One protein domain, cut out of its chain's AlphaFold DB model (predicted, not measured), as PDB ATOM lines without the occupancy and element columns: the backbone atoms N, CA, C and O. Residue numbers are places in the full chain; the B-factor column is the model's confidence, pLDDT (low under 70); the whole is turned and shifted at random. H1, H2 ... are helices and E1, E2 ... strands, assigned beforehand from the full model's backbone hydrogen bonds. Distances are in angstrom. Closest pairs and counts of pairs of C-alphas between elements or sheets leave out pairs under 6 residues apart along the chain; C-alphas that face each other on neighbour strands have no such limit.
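Overview. This is residues 5 to 117 of the 244 residues of an uncharacterized protein of Saprospirales bacterium (UniProt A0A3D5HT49). One wide, strongly twisted sheet is built round two strands that fold back on themselves like nested arches, E3 outside and E4 inside it. E1 and E2 continue the sheet beyond one arm of E3, and E5, E6 and E9 beyond the other; H1 sits at the E1 end, and the small hairpin of E7 and E8 lies past the end of E6. The printed part has 113 residues, with one named helix and nine named strands in the order H1, E1 to E9, and the class is mostly strand. The larger sheet is branched, its neighbour pairs antiparallel. The whole is only just compact, close to loose, with a radius of gyration of the C-alphas of 15.4 A and spans of 45 by 34 by 20 A.

Along the chain. H1, residues 11 to 15, begins at C-alpha 11 (-30.216, -19.208, -10.630). E1 is residues 18 to 21 and E2 residues 26 to 28. E3, residues 31 to 44, bends by 149 degrees at residue 36, and its end C-alphas are 12.5 A apart. E4, residues 52 to 71, bends by 170 degrees at residue 58, and its end C-alphas are 4.3 A apart. E5 is residues 82 to 88, 14.9 A long, and E6 residues 91 to 97, 18.1 A long. E7 is residues 99 to 101 and E8 residues 106 to 109. E9, residues 112 to 116, is 13.5 A long and ends at C-alpha 116 (3.078, 2.667, -28.054).

Arrangement. H1 only grazes the branched sheet, with its residues 11 to 15; its O i to N i+4 pair is within hydrogen-bond range. E1, E2, E3 and E4 form a meander, each strand the antiparallel neighbour of the one before. In the hairpin of E1 and E2, N 19 and O 27 are 2.9 A apart. E2 and E3 are a hairpin, with N 26 and O 33 at 2.8 A. E3 and E4 are a hairpin paired on both sides of their bends, with N 34 and O 63 at 2.9 A and N 42 and O 56 at 2.8 A. E2, beside residues 31 to 33, and E5, beside residues 39 to 44, lie on one side of E3, and E4 on the other side. N 43 of E3 and O 83 of E5 are 2.8 A apart. E5 and E6 are a hairpin at 173 degrees between directions, with N 86 and O 93 at 3.0 A. E6 and E9 are antiparallel at 169 degrees, with N 94 and O 113 at 2.8 A. E6 runs on into E7 at 72 degrees, and E8 into E9 at 69 degrees. In the hairpin of E7 and E8, N 108 and O 99 are 2.8 A apart.

Size, cuts and confidence. The two C-alphas farthest apart, those of Arg 11 and Ser 109, are 45.0 A apart. The printed part has no cut and no long link. Its mean pLDDT is 93.0, and no printed residue is under 70.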
ATOM      1  N   TYR A   5     -21.631 -24.979 -16.347       91.31
ATOM      2  CA  TYR A   5     -22.640 -24.928 -17.401       91.31
ATOM      3  C   TYR A   5     -24.054 -25.095 -16.858       91.31
ATOM      4  O   TYR A   5     -24.305 -25.845 -15.912       91.31
ATOM      5  N   GLY A   6     -25.010 -24.427 -17.510       83.88
ATOM      6  CA  GLY A   6     -26.438 -24.666 -17.295       83.88
ATOM      7  C   GLY A   6     -26.825 -24.648 -15.815       83.88
ATOM      8  O   GLY A   6     -26.749 -23.610 -15.165       83.88
ATOM      9  N   ASN A   7     -27.238 -25.797 -15.275       86.44
ATOM     10  CA  ASN A   7     -27.746 -25.907 -13.905       86.44
ATOM     11  C   ASN A   7     -26.697 -25.669 -12.806       86.44
ATOM     12  O   ASN A   7     -27.087 -25.361 -11.679       86.44
ATOM     13  N   GLU A   8     -25.407 -25.761 -13.130       90.19
ATOM     14  CA  GLU A   8     -24.299 -25.480 -12.206       90.19
ATOM     15  C   GLU A   8     -24.146 -23.973 -11.929       90.19
ATOM     16  O   GLU A   8     -23.574 -23.570 -10.919       90.19
ATOM     17  N   ILE A   9     -24.695 -23.128 -12.807       90.94
ATOM     18  CA  ILE A   9     -24.640 -21.670 -12.689       90.94
ATOM     19  C   ILE A   9     -25.735 -21.180 -11.725       90.94
ATOM     20  O   ILE A   9     -26.882 -21.624 -11.848       90.94
ATOM     21  N   PRO A  10     -25.457 -20.226 -10.810       92.25
ATOM     22  CA  PRO A  10     -26.457 -19.670  -9.899       92.25
ATOM     23  C   PRO A  10     -27.732 -19.189 -10.604       92.25
ATOM     24  O   PRO A  10     -27.681 -18.512 -11.632       92.25
ATOM     25  N   ARG A  11     -28.901 -19.492 -10.020       92.31
ATOM     26  CA  ARG A  11     -30.216 -19.208 -10.630       92.31
ATOM     27  C   ARG A  11     -30.390 -17.743 -11.037       92.31
ATOM     28  O   ARG A  11     -30.915 -17.489 -12.117       92.31
ATOM     29  N   TRP A  12     -29.943 -16.803 -10.206       93.56
ATOM     30  CA  TRP A  12     -30.039 -15.368 -10.492       93.56
ATOM     31  C   TRP A  12     -29.232 -14.970 -11.737       93.56
ATOM     32  O   TRP A  12     -29.700 -14.179 -12.547       93.56
ATOM     33  N   LEU A  13     -28.064 -15.580 -11.951       91.69
ATOM     34  CA  LEU A  13     -27.210 -15.306 -13.104       91.69
ATOM     35  C   LEU A  13     -27.802 -15.921 -14.384       91.69
ATOM     36  O   LEU A  13     -27.788 -15.301 -15.447       91.69
ATOM     37  N   ARG A  14     -28.436 -17.097 -14.274       92.25
ATOM     38  CA  ARG A  14     -29.211 -17.697 -15.377       92.25
ATOM     39  C   ARG A  14     -30.412 -16.846 -15.783       92.25
ATOM     40  O   ARG A  14     -30.725 -16.785 -16.968       92.25
ATOM     41  N   MET A  15     -31.068 -16.171 -14.833       91.62
ATOM     42  CA  MET A  15     -32.156 -15.227 -15.139       91.62
ATOM     43  C   MET A  15     -31.674 -14.037 -15.978       91.62
ATOM     44  O   MET A  15     -32.439 -13.523 -16.786       91.62
ATOM     45  N   LEU A  16     -30.399 -13.656 -15.858       91.25
ATOM     46  CA  LEU A  16     -29.758 -12.649 -16.713       91.25
ATOM     47  C   LEU A  16     -29.315 -13.206 -18.081       91.25
ATOM     48  O   LEU A  16     -28.779 -12.471 -18.910       91.25
ATOM     49  N   GLY A  17     -29.543 -14.499 -18.338       92.19
ATOM     50  CA  GLY A  17     -29.223 -15.170 -19.596       92.19
ATOM     51  C   GLY A  17     -27.859 -15.855 -19.633       92.19
ATOM     52  O   GLY A  17     -27.436 -16.236 -20.724       92.19
ATOM     53  N   ALA A  18     -27.172 -16.012 -18.495       94.00
ATOM     54  CA  ALA A  18     -25.902 -16.734 -18.439       94.00
ATOM     55  C   ALA A  18     -26.089 -18.230 -18.717       94.00
ATOM     56  O   ALA A  18     -27.032 -18.850 -18.216       94.00
ATOM     57  N   TRP A  19     -25.177 -18.808 -19.495       93.94
ATOM     58  CA  TRP A  19     -25.215 -20.229 -19.863       93.94
ATOM     59  C   TRP A  19     -23.867 -20.944 -19.709       93.94
ATOM     60  O   TRP A  19     -23.867 -22.169 -19.557       93.94
ATOM     61  N   ARG A  20     -22.752 -20.198 -19.671       93.44
ATOM     62  CA  ARG A  20     -21.404 -20.706 -19.380       93.44
ATOM     63  C   ARG A  20     -20.656 -19.743 -18.461       93.44
ATOM     64  O   ARG A  20     -20.738 -18.530 -18.633       93.44
ATOM     65  N   GLN A  21     -19.901 -20.286 -17.514       92.62
ATOM     66  CA  GLN A  21     -18.909 -19.550 -16.733       92.62
ATOM     67  C   GLN A  21     -17.584 -20.308 -16.795       92.62
ATOM     68  O   GLN A  21     -17.523 -21.486 -16.442       92.62
ATOM     69  N   ASN A  22     -16.531 -19.638 -17.244       90.00
ATOM     70  CA  ASN A  22     -15.174 -20.178 -17.249       90.00
ATOM     71  C   ASN A  22     -14.308 -19.396 -16.240       90.00
ATOM     72  O   ASN A  22     -14.822 -18.633 -15.420       90.00
ATOM     73  N   HIS A  23     -12.995 -19.626 -16.257       87.00
ATOM     74  CA  HIS A  23     -12.069 -18.952 -15.345       87.00
ATOM     75  C   HIS A  23     -11.999 -17.429 -15.564       87.00
ATOM     76  O   HIS A  23     -11.784 -16.689 -14.606       87.00
ATOM     77  N   ASP A  24     -12.208 -16.969 -16.799       90.19
ATOM     78  CA  ASP A  24     -11.899 -15.604 -17.232       90.19
ATOM     79  C   ASP A  24     -13.144 -14.766 -17.580       90.19
ATOM     80  O   ASP A  24     -13.055 -13.543 -17.698       90.19
ATOM     81  N   SER A  25     -14.307 -15.393 -17.766       93.50
ATOM     82  CA  SER A  25     -15.535 -14.767 -18.247       93.50
ATOM     83  C   SER A  25     -16.812 -15.529 -17.873       93.50
ATOM     84  O   SER A  25     -16.829 -16.716 -17.539       93.50
ATOM     85  N   ILE A  26     -17.924 -14.803 -17.958       94.75
ATOM     86  CA  ILE A  26     -19.292 -15.304 -17.879       94.75
ATOM     87  C   ILE A  26     -19.955 -14.996 -19.219       94.75
ATOM     88  O   ILE A  26     -20.042 -13.832 -19.613       94.75
ATOM     89  N   ASP A  27     -20.456 -16.025 -19.891       94.56
ATOM     90  CA  ASP A  27     -21.127 -15.886 -21.176       94.56
ATOM     91  C   ASP A  27     -22.642 -15.910 -21.011       94.56
ATOM     92  O   ASP A  27     -23.233 -16.783 -20.364       94.56
ATOM     93  N   PHE A  28     -23.271 -14.951 -21.671       94.69
ATOM     94  CA  PHE A  28     -24.702 -14.731 -21.728       94.69
ATOM     95  C   PHE A  28     -25.218 -14.995 -23.141       94.69
ATOM     96  O   PHE A  28     -24.479 -14.986 -24.125       94.69
ATOM     97  N   LYS A  29     -26.530 -15.189 -23.281       90.88
ATOM     98  CA  LYS A  29     -27.169 -15.290 -24.605       90.88
ATOM     99  C   LYS A  29     -26.966 -14.034 -25.462       90.88
ATOM    100  O   LYS A  29     -26.972 -14.120 -26.684       90.88
ATOM    101  N   TRP A  30     -26.787 -12.881 -24.820       91.56
ATOM    102  CA  TRP A  30     -26.605 -11.582 -25.465       91.56
ATOM    103  C   TRP A  30     -25.138 -11.144 -25.565       91.56
ATOM    104  O   TRP A  30     -24.885 -10.066 -26.087       91.56
ATOM    105  N   GLY A  31     -24.158 -11.911 -25.078       93.62
ATOM    106  CA  GLY A  31     -22.779 -11.421 -25.002       93.62
ATOM    107  C   GLY A  31     -21.930 -12.120 -23.950       93.62
ATOM    108  O   GLY A  31     -22.234 -13.241 -23.562       93.62
ATOM    109  N   TYR A  32     -20.884 -11.461 -23.463       95.19
ATOM    110  CA  TYR A  32     -20.109 -11.944 -22.322       95.19
ATOM    111  C   TYR A  32     -19.602 -10.805 -21.435       95.19
ATOM    112  O   TYR A  32     -19.535  -9.643 -21.848       95.19
ATOM    113  N   PHE A  33     -19.243 -11.167 -20.208       95.75
ATOM    114  CA  PHE A  33     -18.596 -10.307 -19.227       95.75
ATOM    115  C   PHE A  33     -17.295 -10.953 -18.748       95.75
ATOM    116  O   PHE A  33     -17.298 -12.126 -18.388       95.75
ATOM    117  N   ALA A  34     -16.204 -10.194 -18.684       95.25
ATOM    118  CA  ALA A  34     -14.936 -10.639 -18.108       95.25
ATOM    119  C   ALA A  34     -14.482  -9.670 -16.996       95.25
ATOM    120  O   ALA A  34     -14.344  -8.471 -17.268       95.25
ATOM    121  N   PRO A  35     -14.213 -10.140 -15.759       93.88
ATOM    122  CA  PRO A  35     -13.812  -9.300 -14.629       93.88
ATOM    123  C   PRO A  35     -12.332  -8.892 -14.718       93.88
ATOM    124  O   PRO A  35     -11.503  -9.266 -13.892       93.88
ATOM    125  N   ARG A  36     -11.991  -8.107 -15.743       92.44
ATOM    126  CA  ARG A  36     -10.635  -7.609 -16.008       92.44
ATOM    127  C   ARG A  36     -10.591  -6.087 -16.057       92.44
ATOM    128  O   ARG A  36     -11.566  -5.442 -16.444       92.44
ATOM    129  N   PHE A  37      -9.443  -5.521 -15.699       91.75
ATOM    130  CA  PHE A  37      -9.179  -4.096 -15.885       91.75
ATOM    131  C   PHE A  37      -8.926  -3.789 -17.361       91.75
ATOM    132  O   PHE A  37      -8.314  -4.586 -18.073       91.75
ATOM    133  N   GLY A  38      -9.384  -2.630 -17.815       90.94
ATOM    134  CA  GLY A  38      -9.209  -2.205 -19.197       90.94
ATOM    135  C   GLY A  38      -9.778  -0.818 -19.441       90.94
ATOM    136  O   GLY A  38     -10.469  -0.254 -18.597       90.94
ATOM    137  N   PHE A  39      -9.468  -0.264 -20.606       93.12
ATOM    138  CA  PHE A  39     -10.094   0.957 -21.081       93.12
ATOM    139  C   PHE A  39     -10.330   0.821 -22.582       93.12
ATOM    140  O   PHE A  39      -9.384   0.765 -23.365       93.12
ATOM    141  N   GLU A  40     -11.584   0.685 -22.980       95.94
ATOM    142  CA  GLU A  40     -11.967   0.493 -24.374       95.94
ATOM    143  C   GLU A  40     -13.426   0.870 -24.601       95.94
ATOM    144  O   GLU A  40     -14.271   0.793 -23.704       95.94
ATOM    145  N   LEU A  41     -13.696   1.260 -25.839       97.44
ATOM    146  CA  LEU A  41     -15.023   1.417 -26.396       97.44
ATOM    147  C   LEU A  41     -14.910   1.092 -27.883       97.44
ATOM    148  O   LEU A  41     -14.371   1.890 -28.654       97.44
ATOM    149  N   VAL A  42     -15.382  -0.089 -28.274       97.06
ATOM    150  CA  VAL A  42     -15.265  -0.612 -29.635       97.06
ATOM    151  C   VAL A  42     -16.624  -1.091 -30.132       97.06
ATOM    152  O   VAL A  42     -17.260  -1.955 -29.540       97.06
ATOM    153  N   LEU A  43     -17.066  -0.550 -31.260       97.00
ATOM    154  CA  LEU A  43     -18.176  -1.067 -32.045       97.00
ATOM    155  C   LEU A  43     -17.634  -2.043 -33.093       97.00
ATOM    156  O   LEU A  43     -16.864  -1.671 -33.978       97.00
ATOM    157  N   HIS A  44     -18.077  -3.285 -33.017       95.44
ATOM    158  CA  HIS A  44     -17.803  -4.343 -33.974       95.44
ATOM    159  C   HIS A  44     -18.908  -4.369 -35.033       95.44
ATOM    160  O   HIS A  44     -20.081  -4.557 -34.701       95.44
ATOM    161  N   ARG A  45     -18.552  -4.220 -36.314       94.69
ATOM    162  CA  ARG A  45     -19.461  -4.406 -37.459       94.69
ATOM    163  C   ARG A  45     -19.554  -5.893 -37.821       94.69
ATOM    164  O   ARG A  45     -19.291  -6.275 -38.954       94.69
ATOM    165  N   GLY A  46     -19.913  -6.721 -36.846       91.81
ATOM    166  CA  GLY A  46     -19.844  -8.181 -36.925       91.81
ATOM    167  C   GLY A  46     -18.761  -8.768 -36.019       91.81
ATOM    168  O   GLY A  46     -17.744  -8.125 -35.753       91.81
ATOM    169  N   GLY A  47     -19.003  -9.975 -35.515       87.44
ATOM    170  CA  GLY A  47     -18.072 -10.766 -34.713       87.44
ATOM    171  C   GLY A  47     -17.409 -11.891 -35.514       87.44
ATOM    172  O   GLY A  47     -17.623 -12.036 -36.714       87.44
ATOM    173  N   TYR A  48     -16.612 -12.713 -34.831       89.62
ATOM    174  CA  TYR A  48     -15.979 -13.895 -35.422       89.62
ATOM    175  C   TYR A  48     -17.046 -14.899 -35.883       89.62
ATOM    176  O   TYR A  48     -17.730 -15.489 -35.046       89.62
ATOM    177  N   PHE A  49     -17.200 -15.049 -37.199       91.19
ATOM    178  CA  PHE A  49     -18.289 -15.788 -37.853       91.19
ATOM    179  C   PHE A  49     -19.680 -15.414 -37.314       91.19
ATOM    180  O   PHE A  49     -20.535 -16.270 -37.101       91.19
ATOM    181  N   ASP A  50     -19.900 -14.124 -37.047       90.81
ATOM    182  CA  ASP A  50     -21.186 -13.604 -36.587       90.81
ATOM    183  C   ASP A  50     -21.493 -12.280 -37.292       90.81
ATOM    184  O   ASP A  50     -20.723 -11.321 -37.223       90.81
ATOM    185  N   SER A  51     -22.638 -12.199 -37.963       93.25
ATOM    186  CA  SER A  51     -23.074 -10.986 -38.664       93.25
ATOM    187  C   SER A  51     -23.698  -9.925 -37.748       93.25
ATOM    188  O   SER A  51     -23.944  -8.804 -38.200       93.25
ATOM    189  N   HIS A  52     -23.964 -10.221 -36.472       94.69
ATOM    190  CA  HIS A  52     -24.502  -9.224 -35.544       94.69
ATOM    191  C   HIS A  52     -23.444  -8.195 -35.173       94.69
ATOM    192  O   HIS A  52     -22.302  -8.527 -34.854       94.69
ATOM    193  N   TYR A  53     -23.848  -6.928 -35.151       96.25
ATOM    194  CA  TYR A  53     -23.014  -5.914 -34.529       96.25
ATOM    195  C   TYR A  53     -22.822  -6.245 -33.051       96.25
ATOM    196  O   TYR A  53     -23.686  -6.846 -32.414       96.25
ATOM    197  N   ALA A  54     -21.708  -5.808 -32.488       96.69
ATOM    198  CA  ALA A  54     -21.486  -5.890 -31.057       96.69
ATOM    199  C   ALA A  54     -20.817  -4.622 -30.549       96.69
ATOM    200  O   ALA A  54     -20.102  -3.951 -31.289       96.69
ATOM    201  N   ILE A  55     -21.046  -4.290 -29.288       97.06
ATOM    202  CA  ILE A  55     -20.311  -3.240 -28.596       97.06
ATOM    203  C   ILE A  55     -19.495  -3.871 -27.477       97.06
ATOM    204  O   ILE A  55     -20.032  -4.590 -26.635       97.06
ATOM    205  N   ALA A  56     -18.197  -3.608 -27.495       96.56
ATOM    206  CA  ALA A  56     -17.278  -3.943 -26.430       96.56
ATOM    207  C   ALA A  56     -16.909  -2.667 -25.675       96.56
ATOM    208  O   ALA A  56     -16.624  -1.637 -26.291       96.56
ATOM    209  N   PHE A  57     -16.962  -2.702 -24.349       96.94
ATOM    210  CA  PHE A  57     -16.487  -1.593 -23.536       96.94
ATOM    211  C   PHE A  57     -15.947  -2.059 -22.188       96.94
ATOM    212  O   PHE A  57     -16.388  -3.051 -21.603       96.94
ATOM    213  N   ASN A  58     -14.995  -1.286 -21.678       96.44
ATOM    214  CA  ASN A  58     -14.433  -1.399 -20.342       96.44
ATOM    215  C   ASN A  58     -14.011   0.008 -19.920       96.44
ATOM    216  O   ASN A  58     -13.256   0.655 -20.639       96.44
ATOM    217  N   LEU A  59     -14.509   0.499 -18.788       93.00
ATOM    218  CA  LEU A  59     -14.235   1.855 -18.297       93.00
ATOM    219  C   LEU A  59     -13.486   1.804 -16.962       93.00
ATOM    220  O   LEU A  59     -13.865   2.446 -15.986       93.00
ATOM    221  N   GLY A  60     -12.432   0.995 -16.915       92.38
ATOM    222  CA  GLY A  60     -11.591   0.785 -15.745       92.38
ATOM    223  C   GLY A  60     -11.666  -0.654 -15.260       92.38
ATOM    224  O   GLY A  60     -10.629  -1.293 -15.133       92.38
ATOM    225  N   TRP A  61     -12.867  -1.188 -15.038       94.00
ATOM    226  CA  TRP A  61     -13.070  -2.566 -14.598       94.00
ATOM    227  C   TRP A  61     -14.310  -3.180 -15.241       94.00
ATOM    228  O   TRP A  61     -15.352  -2.533 -15.340       94.00
ATOM    229  N   GLY A  62     -14.202  -4.459 -15.603       94.69
ATOM    230  CA  GLY A  62     -15.293  -5.212 -16.200       94.69
ATOM    231  C   GLY A  62     -15.375  -4.953 -17.697       94.69
ATOM    232  O   GLY A  62     -15.788  -3.888 -18.147       94.69
ATOM    233  N   HIS A  63     -14.977  -5.948 -18.479       96.06
ATOM    234  CA  HIS A  63     -15.119  -5.910 -19.924       96.06
ATOM    235  C   HIS A  63     -16.466  -6.521 -20.298       96.06
ATOM    236  O   HIS A  63     -16.703  -7.701 -20.028       96.06
ATOM    237  N   PHE A  64     -17.322  -5.726 -20.927       96.56
ATOM    238  CA  PHE A  64     -18.586  -6.171 -21.492       96.56
ATOM    239  C   PHE A  64     -18.451  -6.256 -23.000       96.56
ATOM    240  O   PHE A  64     -17.982  -5.310 -23.620       96.56
ATOM    241  N   HIS A  65     -18.930  -7.347 -23.585       96.06
ATOM    242  CA  HIS A  65     -19.096  -7.477 -25.025       96.06
ATOM    243  C   HIS A  65     -20.537  -7.886 -25.311       96.06
ATOM    244  O   HIS A  65     -20.929  -9.029 -25.076       96.06
ATOM    245  N   ILE A  66     -21.333  -6.948 -25.812       96.00
ATOM    246  CA  ILE A  66     -22.781  -7.080 -25.979       96.00
ATOM    247  C   ILE A  66     -23.101  -7.193 -27.465       96.00
ATOM    248  O   ILE A  66     -22.801  -6.286 -28.237       96.00
ATOM    249  N   LYS A  67     -23.745  -8.290 -27.862       95.62
ATOM    250  CA  LYS A  67     -24.321  -8.460 -29.196       95.62
ATOM    251  C   LYS A  67     -25.551  -7.570 -29.336       95.62
ATOM    252  O   LYS A  67     -26.436  -7.560 -28.482       95.62
ATOM    253  N   LEU A  68     -25.605  -6.838 -30.433       95.44
ATOM    254  CA  LEU A  68     -26.690  -5.939 -30.789       95.44
ATOM    255  C   LEU A  68     -27.656  -6.658 -31.746       95.44
ATOM    256  O   LEU A  68     -27.246  -7.549 -32.491       95.44
ATOM    257  N   PRO A  69     -28.949  -6.297 -31.758       93.06
ATOM    258  CA  PRO A  69     -29.966  -7.034 -32.514       93.06
ATOM    259  C   PRO A  69     -29.922  -6.794 -34.032       93.06
ATOM    260  O   PRO A  69     -30.679  -7.416 -34.772       93.06
ATOM    261  N   PHE A  70     -29.067  -5.892 -34.514       93.75
ATOM    262  CA  PHE A  70     -28.934  -5.560 -35.930       93.75
ATOM    263  C   PHE A  70     -27.709  -6.232 -36.553       93.75
ATOM    264  O   PHE A  70     -26.679  -6.427 -35.904       93.75
ATOM    265  N   ARG A  71     -27.833  -6.581 -37.837       94.69
ATOM    266  CA  ARG A  71     -26.821  -7.318 -38.600       94.69
ATOM    267  C   ARG A  71     -26.150  -6.439 -39.642       94.69
ATOM    268  O   ARG A  71     -26.754  -5.511 -40.177       94.69
ATOM    269  N   THR A  72     -24.889  -6.734 -39.922       93.75
ATOM    270  CA  THR A  72     -24.165  -6.143 -41.046       93.75
ATOM    271  C   THR A  72     -24.590  -6.792 -42.360       93.75
ATOM    272  O   THR A  72     -25.044  -7.931 -42.389       93.75
ATOM    273  N   SER A  73     -24.425  -6.058 -43.457       93.94
ATOM    274  CA  SER A  73     -24.587  -6.570 -44.820       93.94
ATOM    275  C   SER A  73     -23.336  -7.271 -45.359       93.94
ATOM    276  O   SER A  73     -23.352  -7.775 -46.477       93.94
ATOM    277  N   LEU A  74     -22.235  -7.256 -44.603       92.56
ATOM    278  CA  LEU A  74     -21.006  -7.955 -44.968       92.56
ATOM    279  C   LEU A  74     -21.188  -9.468 -44.812       92.56
ATOM    280  O   LEU A  74     -21.946  -9.918 -43.952       92.56
ATOM    281  N   ALA A  75     -20.466 -10.236 -45.627       91.62
ATOM    282  CA  ALA A  75     -20.376 -11.680 -45.448       91.62
ATOM    283  C   ALA A  75     -19.771 -12.018 -44.076       91.62
ATOM    284  O   ALA A  75     -18.990 -11.243 -43.519       91.62
ATOM    285  N   GLU A  76     -20.134 -13.180 -43.537       91.81
ATOM    286  CA  GLU A  76     -19.508 -13.691 -42.319       91.81
ATOM    287  C   GLU A  76     -18.021 -13.965 -42.561       91.81
ATOM    288  O   GLU A  76     -17.600 -14.343 -43.653       91.81
ATOM    289  N   GLY A  77     -17.217 -13.746 -41.528       91.00
ATOM    290  CA  GLY A  77     -15.770 -13.821 -41.623       91.00
ATOM    291  C   GLY A  77     -15.121 -13.870 -40.249       91.00
ATOM    292  O   GLY A  77     -15.788 -13.729 -39.223       91.00
ATOM    293  N   CYS A  78     -13.813 -14.082 -40.222       91.56
ATOM    294  CA  CYS A  78     -13.041 -14.158 -38.988       91.56
ATOM    295  C   CYS A  78     -12.614 -12.778 -38.459       91.56
ATOM    296  O   CYS A  78     -12.353 -12.652 -37.264       91.56
ATOM    297  N   ASP A  79     -12.570 -11.744 -39.303       91.56
ATOM    298  CA  ASP A  79     -12.227 -10.380 -38.887       91.56
ATOM    299  C   ASP A  79     -13.054  -9.337 -39.642       91.56
ATOM    300  O   ASP A  79     -12.862  -9.104 -40.835       91.56
ATOM    301  N   LEU A  80     -13.990  -8.698 -38.944       94.06
ATOM    302  CA  LEU A  80     -14.854  -7.671 -39.516       94.06
ATOM    303  C   LEU A  80     -14.440  -6.265 -39.046       94.06
ATOM    304  O   LEU A  80     -13.778  -6.116 -38.012       94.06
ATOM    305  N   PRO A  81     -14.824  -5.206 -39.790       95.00
ATOM    306  CA  PRO A  81     -14.482  -3.832 -39.442       95.00
ATOM    307  C   PRO A  81     -14.894  -3.456 -38.015       95.00
ATOM    308  O   PRO A  81     -15.983  -3.785 -37.543       95.00
ATOM    309  N   ARG A  82     -14.028  -2.708 -37.335       94.75
ATOM    310  CA  ARG A  82     -14.235  -2.242 -35.958       94.75
ATOM    311  C   ARG A  82     -14.062  -0.733 -35.882       94.75
ATOM    312  O   ARG A  82     -13.286  -0.167 -36.645       94.75
ATOM    313  N   TYR A  83     -14.750  -0.085 -34.952       96.25
ATOM    314  CA  TYR A  83     -14.710   1.366 -34.766       96.25
ATOM    315  C   TYR A  83     -14.556   1.703 -33.293       96.25
ATOM    316  O   TYR A  83     -15.227   1.104 -32.464       96.25
ATOM    317  N   GLY A  84     -13.718   2.681 -32.963       96.75
ATOM    318  CA  GLY A  84     -13.530   3.136 -31.587       96.75
ATOM    319  C   GLY A  84     -12.083   3.011 -31.139       96.75
ATOM    320  O   GLY A  84     -11.171   3.185 -31.946       96.75
ATOM    321  N   PHE A  85     -11.858   2.742 -29.858       96.25
ATOM    322  CA  PHE A  85     -10.512   2.676 -29.299       96.25
ATOM    323  C   PHE A  85     -10.382   1.595 -28.232       96.25
ATOM    324  O   PHE A  85     -11.345   1.256 -27.546       96.25
ATOM    325  N   GLN A  86      -9.162   1.096 -28.060       94.50
ATOM    326  CA  GLN A  86      -8.831   0.164 -26.987       94.50
ATOM    327  C   GLN A  86      -7.374   0.314 -26.550       94.50
ATOM    328  O   GLN A  86      -6.490   0.667 -27.337       94.50
ATOM    329  N   PHE A  87      -7.124   0.001 -25.285       91.81
ATOM    330  CA  PHE A  87      -5.786  -0.218 -24.757       91.81
ATOM    331  C   PHE A  87      -5.476  -1.717 -24.784       91.81
ATOM    332  O   PHE A  87      -6.225  -2.514 -24.224       91.81
ATOM    333  N   TYR A  88      -4.350  -2.099 -25.384       86.81
ATOM    334  CA  TYR A  88      -3.843  -3.470 -25.349       86.81
ATOM    335  C   TYR A  88      -2.387  -3.444 -24.896       86.81
ATOM    336  O   TYR A  88      -1.533  -2.912 -25.596       86.81
ATOM    337  N   GLU A  89      -2.108  -3.980 -23.708       86.38
ATOM    338  CA  GLU A  89      -0.794  -3.883 -23.064       86.38
ATOM    339  C   GLU A  89      -0.265  -2.435 -23.030       86.38
ATOM    340  O   GLU A  89      -0.834  -1.595 -22.328       86.38
ATOM    341  N   ASP A  90       0.832  -2.129 -23.720       89.31
ATOM    342  CA  ASP A  90       1.424  -0.795 -23.841       89.31
ATOM    343  C   ASP A  90       1.058  -0.074 -25.149       89.31
ATOM    344  O   ASP A  90       1.578   1.012 -25.406       89.31
ATOM    345  N   LEU A  91       0.135  -0.626 -25.937       92.88
ATOM    346  CA  LEU A  91      -0.372  -0.045 -27.174       92.88
ATOM    347  C   LEU A  91      -1.732   0.621 -26.968       92.88
ATOM    348  O   LEU A  91      -2.626   0.094 -26.299       92.88
ATOM    349  N   PHE A  92      -1.915   1.749 -27.639       94.12
ATOM    350  CA  PHE A  92      -3.220   2.352 -27.856       94.12
ATOM    351  C   PHE A  92      -3.641   2.154 -29.307       94.12
ATOM    352  O   PHE A  92      -2.849   2.371 -30.228       94.12
ATOM    353  N   TRP A  93      -4.879   1.712 -29.494       94.75
ATOM    354  CA  TRP A  93      -5.453   1.364 -30.784       94.75
ATOM    355  C   TRP A  93      -6.627   2.296 -31.068       94.75
ATOM    356  O   TRP A  93      -7.509   2.451 -30.227       94.75
ATOM    357  N   ILE A  94      -6.666   2.861 -32.272       96.00
ATOM    358  CA  ILE A  94      -7.852   3.497 -32.847       96.00
ATOM    359  C   ILE A  94      -8.313   2.652 -34.025       96.00
ATOM    360  O   ILE A  94      -7.610   2.541 -35.031       96.00
ATOM    361  N   HIS A  95      -9.520   2.117 -33.923       95.25
ATOM    362  CA  HIS A  95     -10.192   1.402 -34.994       95.25
ATOM    363  C   HIS A  95     -11.071   2.363 -35.799       95.25
ATOM    364  O   HIS A  95     -11.842   3.145 -35.238       95.25
ATOM    365  N   LYS A  96     -10.946   2.313 -37.125       94.75
ATOM    366  CA  LYS A  96     -11.609   3.229 -38.073       94.75
ATOM    367  C   LYS A  96     -12.417   2.479 -39.139       94.75
ATOM    368  O   LYS A  96     -12.809   3.062 -40.146       94.75
ATOM    369  N   GLY A  97     -12.640   1.186 -38.934       92.94
ATOM    370  CA  GLY A  97     -13.287   0.278 -39.866       92.94
ATOM    371  C   GLY A  97     -12.264  -0.587 -40.586       92.94
ATOM    372  O   GLY A  97     -11.660  -1.465 -39.975       92.94
ATOM    373  N   GLY A  98     -12.091  -0.334 -41.881       92.00
ATOM    374  CA  GLY A  98     -11.185  -1.061 -42.765       92.00
ATOM    375  C   GLY A  98     -11.898  -1.686 -43.961       92.00
ATOM    376  O   GLY A  98     -13.124  -1.815 -43.981       92.00
ATOM    377  N   ASN A  99     -11.111  -2.055 -44.967       93.38
ATOM    378  CA  ASN A  99     -11.600  -2.693 -46.182       93.38
ATOM    379  C   ASN A  99     -11.762  -4.192 -45.935       93.38
ATOM    380  O   ASN A  99     -10.774  -4.887 -45.712       93.38
ATOM    381  N   PHE A 100     -13.004  -4.671 -45.952       94.12
ATOM    382  CA  PHE A 100     -13.325  -6.085 -45.793       94.12
ATOM    383  C   PHE A 100     -13.279  -6.802 -47.142       94.12
ATOM    384  O   PHE A 100     -13.914  -6.355 -48.099       94.12
ATOM    385  N   ASP A 101     -12.565  -7.922 -47.198       94.31
ATOM    386  CA  ASP A 101     -12.529  -8.810 -48.355       94.31
ATOM    387  C   ASP A 101     -13.372 -10.057 -48.071       94.31
ATOM    388  O   ASP A 101     -13.030 -10.893 -47.232       94.31
ATOM    389  N   ALA A 102     -14.489 -10.179 -48.790       93.06
ATOM    390  CA  ALA A 102     -15.433 -11.277 -48.624       93.06
ATOM    391  C   ALA A 102     -14.896 -12.632 -49.111       93.06
ATOM    392  O   ALA A 102     -15.411 -13.660 -48.682       93.06
ATOM    393  N   SER A 103     -13.876 -12.659 -49.977       93.19
ATOM    394  CA  SER A 103     -13.305 -13.915 -50.487       93.19
ATOM    395  C   SER A 103     -12.503 -14.670 -49.424       93.19
ATOM    396  O   SER A 103     -12.448 -15.897 -49.436       93.19
ATOM    397  N   ILE A 104     -11.922 -13.926 -48.484       92.69
ATOM    398  CA  ILE A 104     -11.089 -14.437 -47.389       92.69
ATOM    399  C   ILE A 104     -11.708 -14.186 -46.007       92.69
ATOM    400  O   ILE A 104     -11.182 -14.662 -45.006       92.69
ATOM    401  N   GLY A 105     -12.819 -13.446 -45.941       92.44
ATOM    402  CA  GLY A 105     -13.572 -13.194 -44.714       92.44
ATOM    403  C   GLY A 105     -12.828 -12.332 -43.689       92.44
ATOM    404  O   GLY A 105     -13.007 -12.540 -42.489       92.44
ATOM    405  N   GLN A 106     -11.983 -11.391 -44.129       93.69
ATOM    406  CA  GLN A 106     -11.171 -10.565 -43.224       93.69
ATOM    407  C   GLN A 106     -10.932  -9.132 -43.721       93.69
ATOM    408  O   GLN A 106     -10.999  -8.841 -44.918       93.69
ATOM    409  N   VAL A 107     -10.620  -8.221 -42.793       92.50
ATOM    410  CA  VAL A 107     -10.169  -6.858 -43.106       92.50
ATOM    411  C   VAL A 107      -8.727  -6.885 -43.615       92.50
ATOM    412  O   VAL A 107      -7.830  -7.385 -42.945       92.50
ATOM    413  N   THR A 108      -8.480  -6.303 -44.788       91.94
ATOM    414  CA  THR A 108      -7.161  -6.333 -45.447       91.94
ATOM    415  C   THR A 108      -6.351  -5.058 -45.254       91.94
ATOM    416  O   THR A 108      -5.124  -5.080 -45.331       91.94
ATOM    417  N   SER A 109      -7.006  -3.916 -45.030       89.75
ATOM    418  CA  SER A 109      -6.323  -2.620 -44.951       89.75
ATOM    419  C   SER A 109      -7.155  -1.539 -44.260       89.75
ATOM    420  O   SER A 109      -8.375  -1.644 -44.136       89.75
ATOM    421  N   GLY A 110      -6.478  -0.477 -43.806       81.06
ATOM    422  CA  GLY A 110      -7.106   0.775 -43.360       81.06
ATOM    423  C   GLY A 110      -7.887   0.712 -42.043       81.06
ATOM    424  O   GLY A 110      -8.517   1.700 -41.673       81.06
ATOM    425  N   GLY A 111      -7.869  -0.421 -41.336       83.25
ATOM    426  CA  GLY A 111      -8.791  -0.641 -40.221       83.25
ATOM    427  C   GLY A 111      -8.354  -0.104 -38.865       83.25
ATOM    428  O   GLY A 111      -9.205   0.230 -38.041       83.25
ATOM    429  N   THR A 112      -7.048   0.014 -38.619       91.44
ATOM    430  CA  THR A 112      -6.527   0.323 -37.282       91.44
ATOM    431  C   THR A 112      -5.288   1.210 -37.352       91.44
ATOM    432  O   THR A 112      -4.418   1.017 -38.198       91.44
ATOM    433  N   TRP A 113      -5.190   2.169 -36.434       93.44
ATOM    434  CA  TRP A 113      -3.958   2.885 -36.122       93.44
ATOM    435  C   TRP A 113      -3.505   2.519 -34.713       93.44
ATOM    436  O   TRP A 113      -4.302   2.584 -33.781       93.44
ATOM    437  N   THR A 114      -2.240   2.139 -34.559       93.38
ATOM    438  CA  THR A 114      -1.664   1.774 -33.267       93.38
ATOM    439  C   THR A 114      -0.403   2.572 -32.979       93.38
ATOM    440  O   THR A 114       0.343   2.951 -33.887       93.38
ATOM    441  N   TRP A 115      -0.159   2.833 -31.700       94.00
ATOM    442  CA  TRP A 115       1.124   3.341 -31.229       94.00
ATOM    443  C   TRP A 115       1.369   2.951 -29.779       94.00
ATOM    444  O   TRP A 115       0.447   2.718 -28.999       94.00
ATOM    445  N   TYR A 116       2.647   2.917 -29.417       93.25
ATOM    446  CA  TYR A 116       3.078   2.667 -28.054       93.25
ATOM    447  C   TYR A 116       2.829   3.882 -27.160       93.25
ATOM    448  O   TYR A 116       3.235   5.004 -27.479       93.25
ATOM    449  N   LEU A 117       2.223   3.643 -26.003       91.25
ATOM    450  CA  LEU A 117       2.064   4.623 -24.941       91.25
ATOM    451  C   LEU A 117       3.431   4.920 -24.334       91.25
ATOM    452  O   LEU A 117       4.030   4.053 -23.697       91.25
TER     453      LEU A 117